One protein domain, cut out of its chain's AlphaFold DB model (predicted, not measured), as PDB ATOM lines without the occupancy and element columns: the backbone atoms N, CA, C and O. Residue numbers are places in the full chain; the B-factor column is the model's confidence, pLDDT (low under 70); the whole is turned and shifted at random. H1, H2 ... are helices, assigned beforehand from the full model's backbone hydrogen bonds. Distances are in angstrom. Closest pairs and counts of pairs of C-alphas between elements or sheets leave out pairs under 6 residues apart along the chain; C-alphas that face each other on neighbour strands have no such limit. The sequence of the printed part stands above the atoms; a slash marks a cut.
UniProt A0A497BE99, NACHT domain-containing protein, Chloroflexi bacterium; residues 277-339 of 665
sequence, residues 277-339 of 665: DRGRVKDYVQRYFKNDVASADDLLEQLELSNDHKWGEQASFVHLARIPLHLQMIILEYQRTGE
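This is residues 277 to 339 of the 665 residues of the protein "NACHT domain-containing protein" of Chloroflexi bacterium (UniProt A0A497BE99). Two helices, H1 and H2, form a helical hairpin, and the longest helix, H5, crosses over one side of it. Short H3 lies at the end of the long axis away from the hairpin's turn, where the chain folds back, and short H4 leads from there into H5. The printed part has 63 residues with five named helices, H1 to H5 in order along the chain, and no named strand; the class is all helix. The whole is compact, with a radius of gyration of the C-alphas of 10.8 A, and its outline is elongated, spanning 31 by 19 by 17 A.

Begin with H5, residues 324 to 337. Its residues 331 to 335 alone touch H2, residues 293 to 302, and only just, with 3 pairs of C-alphas within 8 A; the closest C-alphas, of Leu 299 and Tyr 334, are 7.3 A apart. These two run opposite ways at a steep tilt of 69.7 degrees, only just short of about perpendicular. Look next at H1, residues 278 to 288: it is close to H5 but not clearly touching, the closest C-alphas being those of Val 285 and Ile 331 at 7.5 A. H1 and H5 run the same way at a steep tilt of 51 degrees. H1 and H2 touch and form a hairpin, opposite ways at a steep tilt of 39 degrees; their closest C-alphas, of Gln 286 and Ala 296, are 5.6 A apart. H4, residues 317 to 321, touches H5 only at the corner by their link, with residues 326 to 330 of H5 alone; the closest C-alphas, of Ala 321 and Leu 327, are 4.5 A apart. H3, residues 308 to 312, touches H4 only at the corner, with the C-alphas of Trp 311 and Val 318 closest at 5.9 A. H3 is apart from H1, H2 and H5. In H1, H2, H3 and H4 every O i to N i+4 pair is within hydrogen-bond range; in H5 it is 9 of 10.

Find C-alpha 324 at (25.496, 19.194, -29.748); from there H5 runs 20.1 A to C-alpha 337 at (28.237, 32.236, -44.749). H1 starts at C-alpha 278, (17.624, 27.447, -24.549), and is 15.4 A long. H2 measures 14.3 A, H3 6.2 A and H4 6.4 A.

The two C-alphas farthest apart, those of Asn 291 and Gln 314, are 32.1 A from each other. The four links between the helices are tight, and the printed part has no cut. The mean pLDDT of the printed part is 90.6, and no printed residue is under 70.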
ATOM      1  N   ASP A 277      18.825  22.735 -23.676       92.06
ATOM      2  CA  ASP A 277      17.807  23.761 -23.459       92.06
ATOM      3  C   ASP A 277      18.275  25.119 -24.000       92.06
ATOM      4  O   ASP A 277      19.418  25.280 -24.426       92.06
ATOM      5  N   ARG A 278      17.372  26.106 -23.998       93.81
ATOM      6  CA  ARG A 278      17.624  27.447 -24.549       93.81
ATOM      7  C   ARG A 278      18.867  28.092 -23.947       93.81
ATOM      8  O   ARG A 278      19.677  28.658 -24.675       93.81
ATOM      9  N   GLY A 279      19.016  27.982 -22.625       92.62
ATOM     10  CA  GLY A 279      20.151  28.538 -21.898       92.62
ATOM     11  C   GLY A 279      21.465  27.903 -22.339       92.62
ATOM     12  O   GLY A 279      22.425  28.619 -22.601       92.62
ATOM     13  N   ARG A 280      21.486  26.578 -22.507       90.94
ATOM     14  CA  ARG A 280      22.681  25.844 -22.943       90.94
ATOM     15  C   ARG A 280      23.026  26.040 -24.415       90.94
ATOM     16  O   ARG A 280      24.205  26.150 -24.727       90.94
ATOM     17  N   VAL A 281      22.040  26.143 -25.311       93.56
ATOM     18  CA  VAL A 281      22.305  26.529 -26.712       93.56
ATOM     19  C   VAL A 281      22.919  27.931 -26.756       93.56
ATOM     20  O   VAL A 281      23.950  28.127 -27.398       93.56
ATOM     21  N   LYS A 282      22.342  28.885 -26.013       93.88
ATOM     22  CA  LYS A 282      22.854  30.256 -25.909       93.88
ATOM     23  C   LYS A 282      24.279  30.300 -25.362       93.88
ATOM     24  O   LYS A 282      25.142  30.897 -25.995       93.88
ATOM     25  N   ASP A 283      24.536  29.641 -24.237       91.12
ATOM     26  CA  ASP A 283      25.868  29.566 -23.630       91.12
ATOM     27  C   ASP A 283      26.893  28.944 -24.591       91.12
ATOM     28  O   ASP A 283      27.989  29.478 -24.752       91.12
ATOM     29  N   TYR A 284      26.527  27.880 -25.313       89.88
ATOM     30  CA  TYR A 284      27.410  27.256 -26.297       89.88
ATOM     31  C   TYR A 284      27.785  28.220 -27.432       89.88
ATOM     32  O   TYR A 284      28.970  28.379 -27.739       89.88
ATOM     33  N   VAL A 285      26.797  28.895 -28.030       92.38
ATOM     34  CA  VAL A 285      27.016  29.877 -29.107       92.38
ATOM     35  C   VAL A 285      27.851  31.057 -28.604       92.38
ATOM     36  O   VAL A 285      28.866  31.393 -29.211       92.38
ATOM     37  N   GLN A 286      27.491  31.637 -27.457       91.50
ATOM     38  CA  GLN A 286      28.195  32.782 -26.872       91.50
ATOM     39  C   GLN A 286      29.637  32.456 -26.511       91.50
ATOM     40  O   GLN A 286      30.537  33.253 -26.777       91.50
ATOM     41  N   ARG A 287      29.887  31.269 -25.947       88.06
ATOM     42  CA  ARG A 287      31.254  30.796 -25.754       88.06
ATOM     43  C   ARG A 287      31.935  30.755 -27.107       88.06
ATOM     44  O   ARG A 287      32.989  31.377 -27.246       88.06
ATOM     45  N   TYR A 288      31.393  30.017 -28.078       87.62
ATOM     46  CA  TYR A 288      32.039  29.799 -29.376       87.62
ATOM     47  C   TYR A 288      32.494  31.120 -30.014       87.62
ATOM     48  O   TYR A 288      33.674  31.267 -30.341       87.62
ATOM     49  N   PHE A 289      31.605  32.110 -30.039       90.44
ATOM     50  CA  PHE A 289      31.835  33.463 -30.540       90.44
ATOM     51  C   PHE A 289      32.270  34.458 -29.445       90.44
ATOM     52  O   PHE A 289      31.958  35.641 -29.521       90.44
ATOM     53  N   LYS A 290      33.040  34.027 -28.432       89.12
ATOM     54  CA  LYS A 290      33.488  34.890 -27.311       89.12
ATOM     55  C   LYS A 290      34.155  36.207 -27.735       89.12
ATOM     56  O   LYS A 290      34.150  37.165 -26.971       89.12
ATOM     57  N   ASN A 291      34.751  36.232 -28.927       90.81
ATOM     58  CA  ASN A 291      35.442  37.391 -29.491       90.81
ATOM     59  C   ASN A 291      34.616  38.111 -30.580       90.81
ATOM     60  O   ASN A 291      35.135  39.029 -31.205       90.81
ATOM     61  N   ASP A 292      33.375  37.685 -30.831       93.44
ATOM     62  CA  ASP A 292      32.484  38.189 -31.883       93.44
ATOM     63  C   ASP A 292      31.011  38.114 -31.439       93.44
ATOM     64  O   ASP A 292      30.216  37.287 -31.888       93.44
ATOM     65  N   VAL A 293      30.654  38.975 -30.485       94.81
ATOM     66  CA  VAL A 293      29.316  38.985 -29.870       94.81
ATOM     67  C   VAL A 293      28.215  39.270 -30.899       94.81
ATOM     68  O   VAL A 293      27.137  38.698 -30.792       94.81
ATOM     69  N   ALA A 294      28.494  40.087 -31.921       96.00
ATOM     70  CA  ALA A 294      27.517  40.420 -32.956       96.00
ATOM     71  C   ALA A 294      27.099  39.180 -33.761       96.00
ATOM     72  O   ALA A 294      25.907  38.934 -33.925       96.00
ATOM     73  N   SER A 295      28.060  38.354 -34.187       95.50
ATOM     74  CA  SER A 295      27.761  37.070 -34.831       95.50
ATOM     75  C   SER A 295      27.088  36.066 -33.894       95.50
ATOM     76  O   SER A 295      26.278  35.258 -34.343       95.50
ATOM     77  N   ALA A 296      27.397  36.102 -32.594       94.75
ATOM     78  CA  ALA A 296      26.703  35.269 -31.614       94.75
ATOM     79  C   ALA A 296      25.209  35.621 -31.537       94.75
ATOM     80  O   ALA A 296      24.365  34.725 -31.570       94.75
ATOM     81  N   ASP A 297      24.899  36.913 -31.426       95.69
ATOM     82  CA  ASP A 297      23.533  37.412 -31.290       95.69
ATOM     83  C   ASP A 297      22.726  37.191 -32.578       95.69
ATOM     84  O   ASP A 297      21.607  36.686 -32.500       95.69
ATOM     85  N   ASP A 298      23.314  37.449 -33.751       97.06
ATOM     86  CA  ASP A 298      22.670  37.210 -35.051       97.06
ATOM     87  C   ASP A 298      22.369  35.718 -35.287       97.06
ATOM     88  O   ASP A 298      21.247  35.362 -35.651       97.06
ATOM     89  N   LEU A 299      23.301  34.805 -34.975       95.88
ATOM     90  CA  LEU A 299      23.020  33.366 -35.056       95.88
ATOM     91  C   LEU A 299      21.875  32.950 -34.115       95.88
ATOM     92  O   LEU A 299      21.034  32.128 -34.483       95.88
ATOM     93  N   LEU A 300      21.838  33.480 -32.891       95.12
ATOM     94  CA  LEU A 300      20.771  33.169 -31.934       95.12
ATOM     95  C   LEU A 300      19.412  33.722 -32.380       95.12
ATOM     96  O   LEU A 300      18.393  33.082 -32.107       95.12
ATOM     97  N   GLU A 301      19.399  34.868 -33.063       95.19
ATOM     98  CA  GLU A 301      18.209  35.443 -33.687       95.19
ATOM     99  C   GLU A 301      17.709  34.561 -34.838       95.19
ATOM    100  O   GLU A 301      16.544  34.166 -34.824       95.19
ATOM    101  N   GLN A 302      18.591  34.139 -35.755       94.69
ATOM    102  CA  GLN A 302      18.241  33.225 -36.856       94.69
ATOM    103  C   GLN A 302      17.733  31.860 -36.367       94.69
ATOM    104  O   GLN A 302      16.870  31.247 -36.995       94.69
ATOM    105  N   LEU A 303      18.250  31.367 -35.236       92.75
ATOM    106  CA  LEU A 303      17.763  30.137 -34.606       92.75
ATOM    107  C   LEU A 303      16.384  30.298 -33.952       92.75
ATOM    108  O   LEU A 303      15.804  29.289 -33.567       92.75
ATOM    109  N   GLU A 304      15.869  31.517 -33.772       92.81
ATOM    110  CA  GLU A 304      14.550  31.797 -33.189       92.81
ATOM    111  C   GLU A 304      14.254  30.998 -31.901       92.81
ATOM    112  O   GLU A 304      13.173  30.432 -31.722       92.81
ATOM    113  N   LEU A 305      15.213  30.926 -30.967       90.62
ATOM    114  CA  LEU A 305      15.092  30.065 -29.776       90.62
ATOM    115  C   LEU A 305      13.850  30.371 -28.917       90.62
ATOM    116  O   LEU A 305      13.401  29.506 -28.163       90.62
ATOM    117  N   SER A 306      13.306  31.587 -28.997       90.94
ATOM    118  CA  SER A 306      12.103  32.040 -28.286       90.94
ATOM    119  C   SER A 306      10.781  31.594 -28.925       90.94
ATOM    120  O   SER A 306       9.742  31.729 -28.285       90.94
ATOM    121  N   ASN A 307      10.791  31.051 -30.145       92.12
ATOM    122  CA  ASN A 307       9.591  30.574 -30.828       92.12
ATOM    123  C   ASN A 307       9.159  29.209 -30.259       92.12
ATOM    124  O   ASN A 307       9.783  28.186 -30.538       92.12
ATOM    125  N   ASP A 308       8.106  29.185 -29.433       90.94
ATOM    126  CA  ASP A 308       7.641  27.964 -28.754       90.94
ATOM    127  C   ASP A 308       7.134  26.880 -29.717       90.94
ATOM    128  O   ASP A 308       7.361  25.698 -29.456       90.94
ATOM    129  N   HIS A 309       6.526  27.268 -30.846       87.62
ATOM    130  CA  HIS A 309       6.102  26.326 -31.892       87.62
ATOM    131  C   HIS A 309       7.316  25.604 -32.478       87.62
ATOM    132  O   HIS A 309       7.442  24.387 -32.350       87.62
ATOM    133  N   LYS A 310       8.293  26.361 -33.000       87.19
ATOM    134  CA  LYS A 310       9.537  25.782 -33.538       87.19
ATOM    135  C   LYS A 310      10.318  25.011 -32.471       87.19
ATOM    136  O   LYS A 310      10.947  24.007 -32.779       87.19
ATOM    137  N   TRP A 311      10.296  25.437 -31.212       88.94
ATOM    138  CA  TRP A 311      10.997  24.735 -30.134       88.94
ATOM    139  C   TRP A 311      10.427  23.333 -29.848       88.94
ATOM    140  O   TRP A 311      11.196  22.413 -29.528       88.94
ATOM    141  N   GLY A 312       9.100  23.188 -29.928       84.88
ATOM    142  CA  GLY A 312       8.377  21.932 -29.708       84.88
ATOM    143  C   GLY A 312       8.346  21.005 -30.925       84.88
ATOM    144  O   GLY A 312       8.342  19.787 -30.752       84.88
ATOM    145  N   GLU A 313       8.375  21.572 -32.129       83.50
ATOM    146  CA  GLU A 313       8.250  20.840 -33.390       83.50
ATOM    147  C   GLU A 313       9.505  20.006 -33.709       83.50
ATOM    148  O   GLU A 313      10.620  20.529 -33.763       83.50
ATOM    149  N   GLN A 314       9.338  18.697 -33.937       79.75
ATOM    150  CA  GLN A 314      10.456  17.755 -34.122       79.75
ATOM    151  C   GLN A 314      11.185  17.968 -35.456       79.75
ATOM    152  O   GLN A 314      12.398  17.780 -35.558       79.75
ATOM    153  N   ALA A 315      10.445  18.385 -36.481       79.44
ATOM    154  CA  ALA A 315      10.974  18.693 -37.803       79.44
ATOM    155  C   ALA A 315      11.727  20.035 -37.864       79.44
ATOM    156  O   ALA A 315      12.377  20.342 -38.867       79.44
ATOM    157  N   SER A 316      11.641  20.860 -36.816       85.38
ATOM    158  CA  SER A 316      12.199  22.205 -36.859       85.38
ATOM    159  C   SER A 316      13.726  22.209 -36.841       85.38
ATOM    160  O   SER A 316      14.404  21.360 -36.252       85.38
ATOM    161  N   PHE A 317      14.298  23.254 -37.428       85.38
ATOM    162  CA  PHE A 317      15.741  23.444 -37.395       85.38
ATOM    163  C   PHE A 317      16.266  23.742 -35.975       85.38
ATOM    164  O   PHE A 317      17.360  23.314 -35.602       85.38
ATOM    165  N   VAL A 318      15.446  24.392 -35.138       89.19
ATOM    166  CA  VAL A 318      15.731  24.638 -33.711       89.19
ATOM    167  C   VAL A 318      15.895  23.326 -32.965       89.19
ATOM    168  O   VAL A 318      16.796  23.174 -32.142       89.19
ATOM    169  N   HIS A 319      15.051  22.352 -33.285       88.25
ATOM    170  CA  HIS A 319      15.118  21.025 -32.715       88.25
ATOM    171  C   HIS A 319      16.490  20.388 -32.982       88.25
ATOM    172  O   HIS A 319      17.146  19.923 -32.044       88.25
ATOM    173  N   LEU A 320      16.980  20.457 -34.226       89.00
ATOM    174  CA  LEU A 320      18.317  19.987 -34.604       89.00
ATOM    175  C   LEU A 320      19.432  20.729 -33.862       89.00
ATOM    176  O   LEU A 320      20.358  20.081 -33.376       89.00
ATOM    177  N   ALA A 321      19.328  22.053 -33.714       92.06
ATOM    178  CA  ALA A 321      20.304  22.887 -33.005       92.06
ATOM    179  C   ALA A 321      20.432  22.558 -31.505       92.06
ATOM    180  O   ALA A 321      21.387  22.972 -30.853       92.06
ATOM    181  N   ARG A 322      19.505  21.780 -30.939       93.06
ATOM    182  CA  ARG A 322      19.597  21.292 -29.556       93.06
ATOM    183  C   ARG A 322      20.427  20.010 -29.419       93.06
ATOM    184  O   ARG A 322      20.632  19.542 -28.300       93.06
ATOM    185  N   ILE A 323      20.897  19.434 -30.526       90.94
ATOM    186  CA  ILE A 323      21.817  18.290 -30.544       90.94
ATOM    187  C   ILE A 323      23.244  18.839 -30.700       90.94
ATOM    188  O   ILE A 323      23.519  19.492 -31.709       90.94
ATOM    189  N   PRO A 324      24.174  18.563 -29.768       88.94
ATOM    190  CA  PRO A 324      25.496  19.194 -29.748       88.94
ATOM    191  C   PRO A 324      26.278  19.126 -31.060       88.94
ATOM    192  O   PRO A 324      26.798  20.137 -31.530       88.94
ATOM    193  N   LEU A 325      26.326  17.946 -31.685       87.19
ATOM    194  CA  LEU A 325      27.038  17.772 -32.950       87.19
ATOM    195  C   LEU A 325      26.438  18.636 -34.070       87.19
ATOM    196  O   LEU A 325      27.177  19.249 -34.840       87.19
ATOM    197  N   HIS A 326      25.107  18.701 -34.161       90.69
ATOM    198  CA  HIS A 326      24.436  19.522 -35.165       90.69
ATOM    199  C   HIS A 326      24.606  21.012 -34.869       90.69
ATOM    200  O   HIS A 326      24.898  21.763 -35.792       90.69
ATOM    201  N   LEU A 327      24.518  21.442 -33.605       91.81
ATOM    202  CA  LEU A 327      24.786  22.831 -33.218       91.81
ATOM    203  C   LEU A 327      26.179  23.274 -33.671       91.81
ATOM    204  O   LEU A 327      26.343  24.346 -34.248       91.81
ATOM    205  N   GLN A 328      27.180  22.417 -33.473       88.38
ATOM    206  CA  GLN A 328      28.538  22.686 -33.923       88.38
ATOM    207  C   GLN A 328      28.634  22.777 -35.458       88.38
ATOM    208  O   GLN A 328      29.328  23.653 -35.970       88.38
ATOM    209  N   MET A 329      27.929  21.915 -36.201       88.62
ATOM    210  CA  MET A 329      27.857  22.000 -37.669       88.62
ATOM    211  C   MET A 329      27.178  23.290 -38.144       88.62
ATOM    212  O   MET A 329      27.671  23.909 -39.086       88.62
ATOM    213  N   ILE A 330      26.098  23.717 -37.482       91.69
ATOM    214  CA  ILE A 330      25.382  24.969 -37.770       91.69
ATOM    215  C   ILE A 330      26.313  26.158 -37.565       91.69
ATOM    216  O   ILE A 330      26.492  26.955 -38.477       91.69
ATOM    217  N   ILE A 331      26.963  26.235 -36.403       90.69
ATOM    218  CA  ILE A 331      27.921  27.294 -36.074       90.69
ATOM    219  C   ILE A 331      29.038  27.376 -37.120       90.69
ATOM    220  O   ILE A 331      29.423  28.466 -37.535       90.69
ATOM    221  N   LEU A 332      29.546  26.231 -37.583       86.81
ATOM    222  CA  LEU A 332      30.613  26.178 -38.584       86.81
ATOM    223  C   LEU A 332      30.165  26.539 -40.006       86.81
ATOM    224  O   LEU A 332      31.008  26.954 -40.807       86.81
ATOM    225  N   GLU A 333      28.893  26.349 -40.352       88.75
ATOM    226  CA  GLU A 333      28.328  26.861 -41.608       88.75
ATOM    227  C   GLU A 333      28.078  28.365 -41.508       88.75
ATOM    228  O   GLU A 333      28.516  29.125 -42.376       88.75
ATOM    229  N   TYR A 334      27.464  28.795 -40.407       92.19
ATOM    230  CA  TYR A 334      27.157  30.189 -40.132       92.19
ATOM    231  C   TYR A 334      28.425  31.049 -40.118       92.19
ATOM    232  O   TYR A 334      28.503  32.036 -40.838       92.19
ATOM    233  N   GLN A 335      29.488  30.621 -39.427       89.06
ATOM    234  CA  GLN A 335      30.769  31.340 -39.388       89.06
ATOM    235  C   GLN A 335      31.361  31.604 -40.789       89.06
ATOM    236  O   GLN A 335      32.176  32.508 -40.963       89.06
ATOM    237  N   ARG A 336      30.992  30.802 -41.796       85.44
ATOM    238  CA  ARG A 336      31.475  30.956 -43.175       85.44
ATOM    239  C   ARG A 336      30.558  31.786 -44.060       85.44
ATOM    240  O   ARG A 336      31.049  32.367 -45.022       85.44
ATOM    241  N   THR A 337      29.256  31.747 -43.809       90.75
ATOM    242  CA  THR A 337      28.237  32.236 -44.749       90.75
ATOM    243  C   THR A 337      27.397  33.378 -44.192       90.75
ATOM    244  O   THR A 337      26.850  34.139 -44.978       90.75
ATOM    245  N   GLY A 338      27.323  33.518 -42.869       92.88
ATOM    246  CA  GLY A 338      26.372  34.390 -42.182       92.88
ATOM    247  C   GLY A 338      24.947  33.829 -42.136       92.88
ATOM    248  O   GLY A 338      24.057  34.508 -41.644       92.88
ATOM    249  N   GLU A 339      24.714  32.609 -42.627       92.25
ATOM    250  CA  GLU A 339      23.379  32.015 -42.727       92.25
ATOM    251  C   GLU A 339      23.355  30.616 -42.101       92.25
ATOM    252  O   GLU A 339      24.304  29.830 -42.219       92.25
TER     253      GLU A 339